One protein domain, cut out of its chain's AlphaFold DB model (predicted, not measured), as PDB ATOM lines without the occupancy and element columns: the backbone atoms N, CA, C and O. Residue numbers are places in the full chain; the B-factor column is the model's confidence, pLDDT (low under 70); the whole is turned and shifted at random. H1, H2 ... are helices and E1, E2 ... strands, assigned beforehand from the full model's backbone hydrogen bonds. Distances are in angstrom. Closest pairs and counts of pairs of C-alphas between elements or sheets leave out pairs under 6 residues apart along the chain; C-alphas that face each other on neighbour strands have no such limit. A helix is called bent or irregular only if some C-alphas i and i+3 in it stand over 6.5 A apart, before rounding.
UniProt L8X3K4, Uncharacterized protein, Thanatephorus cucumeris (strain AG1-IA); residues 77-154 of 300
ATOM      1  N   VAL A  77      41.499  38.367 -21.955       45.69
ATOM      2  CA  VAL A  77      41.121  38.458 -23.364       45.69
ATOM      3  C   VAL A  77      42.306  39.109 -24.070       45.69
ATOM      4  O   VAL A  77      42.522  40.312 -23.940       45.69
ATOM      5  N   THR A  78      43.110  38.320 -24.780       51.19
ATOM      6  CA  THR A  78      44.265  38.838 -25.524       51.19
ATOM      7  C   THR A  78      43.792  39.646 -26.729       51.19
ATOM      8  O   THR A  78      43.622  39.110 -27.819       51.19
ATOM      9  N   SER A  79      43.570  40.948 -26.534       65.69
ATOM     10  CA  SER A  79      43.321  41.891 -27.623       65.69
ATOM     11  C   SER A  79      44.638  42.223 -28.324       65.69
ATOM     12  O   SER A  79      45.265  43.239 -28.022       65.69
ATOM     13  N   LEU A  80      45.076  41.357 -29.235       70.12
ATOM     14  CA  LEU A  80      46.250  41.639 -30.059       70.12
ATOM     15  C   LEU A  80      45.835  42.562 -31.217       70.12
ATOM     16  O   LEU A  80      44.978  42.163 -32.014       70.12
ATOM     17  N   PRO A  81      46.394  43.785 -31.316       78.62
ATOM     18  CA  PRO A  81      46.253  44.600 -32.510       78.62
ATOM     19  C   PRO A  81      47.100  43.984 -33.632       78.62
ATOM     20  O   PRO A  81      48.286  43.710 -33.458       78.62
ATOM     21  N   VAL A  82      46.485  43.772 -34.788       81.50
ATOM     22  CA  VAL A  82      47.110  43.265 -36.008       81.50
ATOM     23  C   VAL A  82      46.923  44.325 -37.085       81.50
ATOM     24  O   VAL A  82      45.799  44.641 -37.476       81.50
ATOM     25  N   VAL A  83      48.028  44.908 -37.543       80.31
ATOM     26  CA  VAL A  83      48.013  45.930 -38.597       80.31
ATOM     27  C   VAL A  83      47.864  45.248 -39.956       80.31
ATOM     28  O   VAL A  83      48.599  44.313 -40.277       80.31
ATOM     29  N   CYS A  84      46.883  45.696 -40.733       73.12
ATOM     30  CA  CYS A  84      46.446  45.089 -41.985       73.12
ATOM     31  C   CYS A  84      46.339  46.188 -43.047       73.12
ATOM     32  O   CYS A  84      45.295  46.827 -43.181       73.12
ATOM     33  N   GLY A  85      47.433  46.446 -43.766       82.88
ATOM     34  CA  GLY A  85      47.560  47.676 -44.553       82.88
ATOM     35  C   GLY A  85      47.646  48.889 -43.624       82.88
ATOM     36  O   GLY A  85      48.468  48.907 -42.712       82.88
ATOM     37  N   ASP A  86      46.774  49.872 -43.827       77.69
ATOM     38  CA  ASP A  86      46.633  51.071 -42.988       77.69
ATOM     39  C   ASP A  86      45.679  50.893 -41.787       77.69
ATOM     40  O   ASP A  86      45.515  51.796 -40.963       77.69
ATOM     41  N   THR A  87      45.039  49.725 -41.678       74.12
ATOM     42  CA  THR A  87      43.930  49.471 -40.754       74.12
ATOM     43  C   THR A  87      44.354  48.544 -39.612       74.12
ATOM     44  O   THR A  87      44.885  47.457 -39.837       74.12
ATOM     45  N   THR A  88      44.072  48.928 -38.362       79.31
ATOM     46  CA  THR A  88      44.344  48.089 -37.180       79.31
ATOM     47  C   THR A  88      43.139  47.220 -36.824       79.31
ATOM     48  O   THR A  88      42.118  47.718 -36.348       79.31
ATOM     49  N   ALA A  89      43.282  45.907 -36.993       83.38
ATOM     50  CA  ALA A  89      42.334  44.899 -36.532       83.38
ATOM     51  C   ALA A  89      42.632  44.507 -35.077       83.38
ATOM     52  O   ALA A  89      43.758  44.161 -34.740       83.38
ATOM     53  N   HIS A  90      41.632  44.489 -34.202       82.38
ATOM     54  CA  HIS A  90      41.722  43.849 -32.887       82.38
ATOM     55  C   HIS A  90      41.183  42.417 -32.955       82.38
ATOM     56  O   HIS A  90      40.014  42.184 -33.296       82.38
ATOM     57  N   ILE A  91      42.038  41.453 -32.621       85.50
ATOM     58  CA  ILE A  91      41.682  40.035 -32.528       85.50
ATOM     59  C   ILE A  91      41.384  39.701 -31.072       85.50
ATOM     60  O   ILE A  91      42.197  39.994 -30.202       85.50
ATOM     61  N   TYR A  92      40.248  39.054 -30.813       83.75
ATOM     62  CA  TYR A  92      39.845  38.622 -29.482       83.75
ATOM     63  C   TYR A  92      39.616  37.105 -29.450       83.75
ATOM     64  O   TYR A  92      38.775  36.548 -30.167       83.75
ATOM     65  N   GLY A  93      40.373  36.430 -28.586       83.25
ATOM     66  CA  GLY A  93      40.239  35.005 -28.297       83.25
ATOM     67  C   GLY A  93      39.885  34.757 -26.833       83.25
ATOM     68  O   GLY A  93      40.170  35.574 -25.960       83.25
ATOM     69  N   HIS A  94      39.284  33.602 -26.556       80.81
ATOM     70  CA  HIS A  94      39.095  33.118 -25.192       80.81
ATOM     71  C   HIS A  94      40.172  32.063 -24.868       80.81
ATOM     72  O   HIS A  94      40.285  31.108 -25.638       80.81
ATOM     73  N   PRO A  95      40.902  32.130 -23.734       78.62
ATOM     74  CA  PRO A  95      41.984  31.184 -23.423       78.62
ATOM     75  C   PRO A  95      41.573  29.703 -23.468       78.62
ATOM     76  O   PRO A  95      42.259  28.895 -24.071       78.62
ATOM     77  N   ARG A  96      40.392  29.336 -22.949       75.12
ATOM     78  CA  ARG A  96      39.843  27.957 -23.061       75.12
ATOM     79  C   ARG A  96      39.515  27.480 -24.491       75.12
ATOM     80  O   ARG A  96      39.063  26.351 -24.651       75.12
ATOM     81  N   LEU A  97      39.664  28.335 -25.502       68.06
ATOM     82  CA  LEU A  97      39.471  28.014 -26.920       68.06
ATOM     83  C   LEU A  97      40.797  28.033 -27.710       68.06
ATOM     84  O   LEU A  97      40.770  27.828 -28.924       68.06
ATOM     85  N   SER A  98      41.945  28.282 -27.064       68.56
ATOM     86  CA  SER A  98      43.256  28.124 -27.708       68.56
ATOM     87  C   SER A  98      43.580  26.639 -27.941       68.56
ATOM     88  O   SER A  98      42.960  25.746 -27.362       68.56
ATOM     89  N   GLY A  99      44.503  26.355 -28.865       69.38
ATOM     90  CA  GLY A  99      44.917  24.986 -29.211       69.38
ATOM     91  C   GLY A  99      43.927  24.178 -30.066       69.38
ATOM     92  O   GLY A  99      44.266  23.090 -30.522       69.38
ATOM     93  N   ARG A 100      42.720  24.693 -30.345       66.19
ATOM     94  CA  ARG A 100      41.757  24.067 -31.266       66.19
ATOM     95  C   ARG A 100      41.588  24.904 -32.545       66.19
ATOM     96  O   ARG A 100      41.564  26.134 -32.459       66.19
ATOM     97  N   PRO A 101      41.435  24.283 -33.734       66.75
ATOM     98  CA  PRO A 101      41.239  25.022 -34.981       66.75
ATOM     99  C   PRO A 101      39.933  25.828 -34.935       66.75
ATOM    100  O   PRO A 101      38.873  25.287 -34.608       66.75
ATOM    101  N   ALA A 102      40.007  27.121 -35.256       60.56
ATOM    102  CA  ALA A 102      38.845  28.006 -35.265       60.56
ATOM    103  C   ALA A 102      37.824  27.549 -36.318       60.56
ATOM    104  O   ALA A 102      38.151  27.416 -37.497       60.56
ATOM    105  N   THR A 103      36.590  27.297 -35.887       64.94
ATOM    106  CA  THR A 103      35.508  26.765 -36.735       64.94
ATOM    107  C   THR A 103      34.623  27.869 -37.308       64.94
ATOM    108  O   THR A 103      34.043  27.689 -38.375       64.94
ATOM    109  N   SER A 104      34.583  29.028 -36.647       72.88
ATOM    110  CA  SER A 104      33.802  30.201 -37.042       72.88
ATOM    111  C   SER A 104      34.531  31.487 -36.662       72.88
ATOM    112  O   SER A 104      35.249  31.535 -35.656       72.88
ATOM    113  N   VAL A 105      34.290  32.550 -37.430       77.88
ATOM    114  CA  VAL A 105      34.774  33.903 -37.128       77.88
ATOM    115  C   VAL A 105      33.617  34.901 -37.153       77.88
ATOM    116  O   VAL A 105      32.802  34.892 -38.077       77.88
ATOM    117  N   LEU A 106      33.552  35.751 -36.125       81.44
ATOM    118  CA  LEU A 106      32.606  36.865 -36.023       81.44
ATOM    119  C   LEU A 106      33.341  38.190 -36.226       81.44
ATOM    120  O   LEU A 106      34.251  38.508 -35.460       81.44
ATOM    121  N   PHE A 107      32.885  38.966 -37.206       82.56
ATOM    122  CA  PHE A 107      33.252  40.361 -37.419       82.56
ATOM    123  C   PHE A 107      32.359  41.266 -36.599       82.56
ATOM    124  O   PHE A 107      31.145  41.074 -36.555       82.56
ATOM    125  N   LEU A 108      32.981  42.243 -35.945       83.69
ATOM    126  CA  LEU A 108      32.294  43.239 -35.139       83.69
ATOM    127  C   LEU A 108      32.769  44.630 -35.559       83.69
ATOM    128  O   LEU A 108      33.904  45.016 -35.294       83.69
ATOM    129  N   LEU A 109      31.906  45.361 -36.257       83.69
ATOM    130  CA  LEU A 109      32.200  46.695 -36.776       83.69
ATOM    131  C   LEU A 109      31.596  47.760 -35.854       83.69
ATOM    132  O   LEU A 109      30.380  47.812 -35.653       83.69
ATOM    133  N   HIS A 110      32.442  48.617 -35.287       80.81
ATOM    134  CA  HIS A 110      31.985  49.725 -34.452       80.81
ATOM    135  C   HIS A 110      31.410  50.868 -35.300       80.81
ATOM    136  O   HIS A 110      31.812  51.081 -36.443       80.81
ATOM    137  N   GLY A 111      30.479  51.633 -34.729       74.12
ATOM    138  CA  GLY A 111      30.002  52.876 -35.336       74.12
ATOM    139  C   GLY A 111      31.026  54.009 -35.221       74.12
ATOM    140  O   GLY A 111      31.990  53.920 -34.461       74.12
ATOM    141  N   HIS A 112      30.791  55.105 -35.937       72.69
ATOM    142  CA  HIS A 112      31.425  56.393 -35.648       72.69
ATOM    143  C   HIS A 112      30.712  57.058 -34.447       72.69
ATOM    144  O   HIS A 112      29.494  56.899 -34.344       72.69
ATOM    145  N   PRO A 113      31.403  57.778 -33.537       78.19
ATOM    146  CA  PRO A 113      32.851  58.017 -33.448       78.19
ATOM    147  C   PRO A 113      33.596  56.975 -32.588       78.19
ATOM    148  O   PRO A 113      34.677  57.248 -32.067       78.19
ATOM    149  N   ALA A 114      33.018  55.788 -32.372       78.56
ATOM    150  CA  ALA A 114      33.636  54.768 -31.534       78.56
ATOM    151  C   ALA A 114      34.941  54.215 -32.144       78.56
ATOM    152  O   ALA A 114      35.247  54.422 -33.318       78.56
ATOM    153  N   ARG A 115      35.710  53.500 -31.317       83.31
ATOM    154  CA  ARG A 115      36.941  52.789 -31.690       83.31
ATOM    155  C   ARG A 115      36.793  51.304 -31.343       83.31
ATOM    156  O   ARG A 115      35.925  50.948 -30.541       83.31
ATOM    157  N   ALA A 116      37.647  50.434 -31.881       80.31
ATOM    158  CA  ALA A 116      37.603  48.991 -31.609       80.31
ATOM    159  C   ALA A 116      37.622  48.655 -30.102       80.31
ATOM    160  O   ALA A 116      36.882  47.781 -29.654       80.31
ATOM    161  N   GLN A 117      38.362  49.421 -29.292       85.31
ATOM    162  CA  GLN A 117      38.409  49.272 -27.833       85.31
ATOM    163  C   GLN A 117      37.020  49.399 -27.179       85.31
ATOM    164  O   GLN A 117      36.744  48.684 -26.216       85.31
ATOM    165  N   HIS A 118      36.121  50.230 -27.721       85.81
ATOM    166  CA  HIS A 118      34.758  50.402 -27.196       85.81
ATOM    167  C   HIS A 118      33.882  49.156 -27.410       85.81
ATOM    168  O   HIS A 118      32.864  49.002 -26.743       85.81
ATOM    169  N   MET A 119      34.275  48.240 -28.305       85.25
ATOM    170  CA  MET A 119      33.582  46.963 -28.509       85.25
ATOM    171  C   MET A 119      33.988  45.895 -27.486       85.25
ATOM    172  O   MET A 119      33.305  44.878 -27.375       85.25
ATOM    173  N   THR A 120      35.049  46.114 -26.702       86.81
ATOM    174  CA  THR A 120      35.559  45.138 -25.722       86.81
ATOM    175  C   THR A 120      34.479  44.609 -24.760       86.81
ATOM    176  O   THR A 120      34.437  43.396 -24.566       86.81
ATOM    177  N   PRO A 121      33.539  45.415 -24.216       87.44
ATOM    178  CA  PRO A 121      32.446  44.889 -23.390       87.44
ATOM    179  C   PRO A 121      31.504  43.943 -24.151       87.44
ATOM    180  O   PRO A 121      31.117  42.900 -23.621       87.44
ATOM    181  N   VAL A 122      31.180  44.261 -25.411       84.75
ATOM    182  CA  VAL A 122      30.327  43.433 -26.287       84.75
ATOM    183  C   VAL A 122      31.016  42.102 -26.589       84.75
ATOM    184  O   VAL A 122      30.418  41.036 -26.424       84.75
ATOM    185  N   VAL A 123      32.299  42.156 -26.957       86.81
ATOM    186  CA  VAL A 123      33.151  40.983 -27.192       86.81
ATOM    187  C   VAL A 123      33.215  40.101 -25.945       86.81
ATOM    188  O   VAL A 123      32.888  38.916 -26.015       86.81
ATOM    189  N   SER A 124      33.582  40.668 -24.794       86.19
ATOM    190  CA  SER A 124      33.727  39.932 -23.535       86.19
ATOM    191  C   SER A 124      32.411  39.293 -23.090       86.19
ATOM    192  O   SER A 124      32.400  38.117 -22.727       86.19
ATOM    193  N   ARG A 125      31.278  40.005 -23.184       86.50
ATOM    194  CA  ARG A 125      29.947  39.444 -22.883       86.50
ATOM    195  C   ARG A 125      29.589  38.306 -23.845       86.50
ATOM    196  O   ARG A 125      29.099  37.274 -23.391       86.50
ATOM    197  N   THR A 126      29.910  38.436 -25.133       83.19
ATOM    198  CA  THR A 126      29.684  37.385 -26.144       83.19
ATOM    199  C   THR A 126      30.517  36.130 -25.852       83.19
ATOM    200  O   THR A 126      29.966  35.030 -25.779       83.19
ATOM    201  N   LEU A 127      31.822  36.277 -25.595       84.56
ATOM    202  CA  LEU A 127      32.706  35.162 -25.228       84.56
ATOM    203  C   LEU A 127      32.281  34.497 -23.904       84.56
ATOM    204  O   LEU A 127      32.307  33.268 -23.797       84.56
ATOM    205  N   ASN A 128      31.829  35.275 -22.917       83.75
ATOM    206  CA  ASN A 128      31.305  34.755 -21.650       83.75
ATOM    207  C   ASN A 128      29.999  33.962 -21.825       83.75
ATOM    208  O   ASN A 128      29.844  32.901 -21.221       83.75
ATOM    209  N   ILE A 129      29.067  34.422 -22.667       83.31
ATOM    210  CA  ILE A 129      27.836  33.673 -22.976       83.31
ATOM    211  C   ILE A 129      28.182  32.333 -23.638       83.31
ATOM    212  O   ILE A 129      27.680  31.292 -23.213       83.31
ATOM    213  N   LEU A 130      29.074  32.339 -24.632       80.25
ATOM    214  CA  LEU A 130      29.475  31.130 -25.358       80.25
ATOM    215  C   LEU A 130      30.178  30.114 -24.450       80.25
ATOM    216  O   LEU A 130      29.839  28.932 -24.482       80.25
ATOM    217  N   THR A 131      31.095  30.566 -23.595       80.12
ATOM    218  CA  THR A 131      31.847  29.685 -22.680       80.12
ATOM    219  C   THR A 131      31.066  29.226 -21.451       80.12
ATOM    220  O   THR A 131      31.458  28.251 -20.806       80.12
ATOM    221  N   ASN A 132      29.951  29.882 -21.121       78.31
ATOM    222  CA  ASN A 132      28.992  29.361 -20.153       78.31
ATOM    223  C   ASN A 132      28.024  28.360 -20.804       78.31
ATOM    224  O   ASN A 132      27.828  27.286 -20.238       78.31
ATOM    225  N   LYS A 133      27.507  28.629 -22.015       76.44
ATOM    226  CA  LYS A 133      26.679  27.663 -22.767       76.44
ATOM    227  C   LYS A 133      27.440  26.371 -23.105       76.44
ATOM    228  O   LYS A 133      26.869  25.285 -23.015       76.44
ATOM    229  N   SER A 134      28.736  26.453 -23.420       67.38
ATOM    230  CA  SER A 134      29.563  25.280 -23.751       67.38
ATOM    231  C   SER A 134      29.792  24.306 -22.586       67.38
ATOM    232  O   SER A 134      30.320  23.224 -22.819       67.38
ATOM    233  N   LYS A 135      29.423  24.659 -21.344       65.06
ATOM    234  CA  LYS A 135      29.468  23.736 -20.193       65.06
ATOM    235  C   LYS A 135      28.308  22.735 -20.180       65.06
ATOM    236  O   LYS A 135      28.451  21.683 -19.574       65.06
ATOM    237  N   GLY A 136      27.178  23.069 -20.811       59.22
ATOM    238  CA  GLY A 136      26.005  22.187 -20.917       59.22
ATOM    239  C   GLY A 136      25.834  21.549 -22.299       59.22
ATOM    240  O   GLY A 136      25.288  20.459 -22.407       59.22
ATOM    241  N   LEU A 137      26.323  22.202 -23.360       50.12
ATOM    242  CA  LEU A 137      26.201  21.725 -24.741       50.12
ATOM    243  C   LEU A 137      27.569  21.321 -25.305       50.12
ATOM    244  O   LEU A 137      28.282  22.131 -25.908       50.12
ATOM    245  N   TYR A 138      27.916  20.044 -25.131       44.31
ATOM    246  CA  TYR A 138      29.091  19.420 -25.742       44.31
ATOM    247  C   TYR A 138      28.999  19.467 -27.280       44.31
ATOM    248  O   TYR A 138      28.286  18.683 -27.898       44.31
ATOM    249  N   GLY A 139      29.760  20.367 -27.916       53.72
ATOM    250  CA  GLY A 139      30.132  20.241 -29.333       53.72
ATOM    251  C   GLY A 139      30.084  21.523 -30.170       53.72
ATOM    252  O   GLY A 139      31.058  21.827 -30.855       53.72
ATOM    253  N   ALA A 140      28.983  22.279 -30.124       51.31
ATOM    254  CA  ALA A 140      28.637  23.220 -31.202       51.31
ATOM    255  C   ALA A 140      29.393  24.567 -31.210       51.31
ATOM    256  O   ALA A 140      29.649  25.108 -32.282       51.31
ATOM    257  N   TYR A 141      29.755  25.110 -30.042       50.69
ATOM    258  CA  TYR A 141      30.315  26.472 -29.903       50.69
ATOM    259  C   TYR A 141      31.827  26.508 -29.653       50.69
ATOM    260  O   TYR A 141      32.395  27.538 -29.290       50.69
ATOM    261  N   ASN A 142      32.488  25.368 -29.838       51.22
ATOM    262  CA  ASN A 142      33.928  25.272 -29.698       51.22
ATOM    263  C   ASN A 142      34.603  26.093 -30.812       51.22
ATOM    264  O   ASN A 142      34.499  25.746 -31.989       51.22
ATOM    265  N   ASN A 143      35.367  27.113 -30.405       60.62
ATOM    266  CA  ASN A 143      36.364  27.836 -31.208       60.62
ATOM    267  C   ASN A 143      35.836  29.005 -32.075       60.62
ATOM    268  O   ASN A 143      36.317  29.205 -33.193       60.62
ATOM    269  N   LEU A 144      34.914  29.829 -31.553       59.81
ATOM    270  CA  LEU A 144      34.693  31.175 -32.107       59.81
ATOM    271  C   LEU A 144      35.901  32.078 -31.797       59.81
ATOM    272  O   LEU A 144      36.215  32.305 -30.627       59.81
ATOM    273  N   ARG A 145      36.529  32.651 -32.831       62.09
ATOM    274  CA  ARG A 145      37.375  33.851 -32.689       62.09
ATOM    275  C   ARG A 145      36.521  35.074 -33.047       62.09
ATOM    276  O   ARG A 145      35.893  35.086 -34.107       62.09
ATOM    277  N   ILE A 146      36.473  36.086 -32.178       68.50
ATOM    278  CA  ILE A 146      35.849  37.373 -32.521       68.50
ATOM    279  C   ILE A 146      36.972  38.248 -33.049       68.50
ATOM    280  O   ILE A 146      37.863  38.666 -32.315       68.50
ATOM    281  N   VAL A 147      36.973  38.447 -34.354       60.62
ATOM    282  CA  VAL A 147      38.056  39.112 -35.061       60.62
ATOM    283  C   VAL A 147      37.450  40.357 -35.658       60.62
ATOM    284  O   VAL A 147      36.499  40.260 -36.422       60.62
ATOM    285  N   THR A 148      38.008  41.529 -35.391       58.75
ATOM    286  CA  THR A 148      37.676  42.698 -36.212       58.75
ATOM    287  C   THR A 148      38.488  42.624 -37.525       58.75
ATOM    288  O   THR A 148      39.383  43.424 -37.742       58.75
ATOM    289  N   LEU A 149      38.125  41.635 -38.381       39.59
ATOM    290  CA  LEU A 149      38.628  41.232 -39.733       39.59
ATOM    291  C   LEU A 149      39.851  40.262 -39.770       39.59
ATOM    292  O   LEU A 149      40.825  40.529 -39.084       39.59
ATOM    293  N   ASN A 150      39.950  39.157 -40.554       37.38
ATOM    294  CA  ASN A 150      38.999  38.376 -41.389       37.38
ATOM    295  C   ASN A 150      39.488  36.933 -41.758       37.38
ATOM    296  O   ASN A 150      40.527  36.868 -42.397       37.38
ATOM    297  N   THR A 151      38.753  35.828 -41.428       30.11
ATOM    298  CA  THR A 151      38.313  34.687 -42.331       30.11
ATOM    299  C   THR A 151      37.921  33.335 -41.660       30.11
ATOM    300  O   THR A 151      38.692  32.836 -40.845       30.11
ATOM    301  N   SER A 152      36.840  32.660 -42.123       36.06
ATOM    302  CA  SER A 152      36.717  31.178 -42.336       36.06
ATOM    303  C   SER A 152      35.414  30.793 -43.103       36.06
ATOM    304  O   SER A 152      34.606  31.668 -43.400       36.06
ATOM    305  N   ASN A 153      35.194  29.506 -43.444       39.78
ATOM    306  CA  ASN A 153      34.105  29.017 -44.332       39.78
ATOM    307  C   ASN A 153      32.654  29.241 -43.844       39.78
ATOM    308  O   ASN A 153      31.724  29.094 -44.634       39.78
ATOM    309  N   THR A 154      32.434  29.585 -42.575       57.25
ATOM    310  CA  THR A 154      31.128  30.045 -42.071       57.25
ATOM    311  C   THR A 154      31.347  31.230 -41.158       57.25
ATOM    312  O   THR A 154      32.147  31.154 -40.223       57.25
TER     313      THR A 154
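AT A GLANCE: This is residues 77 to 154 of the 300 residues of an uncharacterized protein of Thanatephorus cucumeris (strain AG1-IA) (UniProt L8X3K4). A small, strongly twisted sheet of four strands has one long helix, H1, covering one face, above E4 and E3. The hairpin of E1 and E2 makes one side of the sheet and reaches toward one end of the long axis, while the loop after H1 lies at the other end. The printed part has 78 residues with four named strands and one named helix, in the order E1, E2, E3, H1, E4. The sheet is mixed, in the order E1, E2, E4, E3, and the class is mixed, helices and strands. The whole is compact, with a radius of gyration of the C-alphas of 12.9 A, and elongated, spanning 39 by 23 by 20 A.

IN THESE COORDINATES: E1 is residues 80 to 84, beginning at C-alpha 80 (46.250, 41.639, -30.059). E2 is residues 87 to 92, 16.2 A long. E3 is residues 104 to 109, 16.6 A long. H1 is residues 116 to 133, 25.5 A from first to last C-alpha, and begins at C-alpha 116 (37.603, 48.991, -31.609). It is irregular, with C-alphas 118 and 121 7.1 A apart, and has a kink of 31 degrees near residue 123. E4 is residues 144 to 147, ending at C-alpha 147 (38.056, 39.112, -35.061).

HOW THE PARTS SIT: E1 and E2 form a hairpin, antiparallel at 147 degrees between directions, with N 82 and O 89 at 2.8 A. E2 and E4 are antiparallel at 155 degrees, with N 92 and O 146 at 2.8 A. The pairing is staggered: E2 pairs with E1 over residues 87 to 91 and with E4 over residues 91 to 92. E4 and E3 are parallel at 32 degrees, with N 147 and O 106 at 2.9 A. E1 and E3 are the edge strands, and E1 is apart from E3 and E4. H1 is on the sheet at a height of 9.2 A, over E4 and E3, and runs along the strands, at 2 degrees to E4 on the local plane. The closest C-alphas of H1 and E4 are those of Val 123 and Ile 146, 7.0 A apart. E3, H1 and E4 form a strand-helix-strand unit, two parallel neighbour strands with a helix between them along the chain, with a right-handed crossover. The domain has two layers, a sheet with a helix on one face: H1 is on one face of the sheet E1, E2, E4, E3. In H1, 11 of 14 O i to N i+4 pairs are within hydrogen-bond range.

THE WHOLE: The C-alphas farthest apart, those of Asp 86 and Gly 136, are 41.8 A apart. The printed part has no cut. The link from E2 to E3 is long, with 11 residues. The mean pLDDT of the printed part is 71.0, and residues 77 to 79, 97 to 103 and 134 to 154 are under 70.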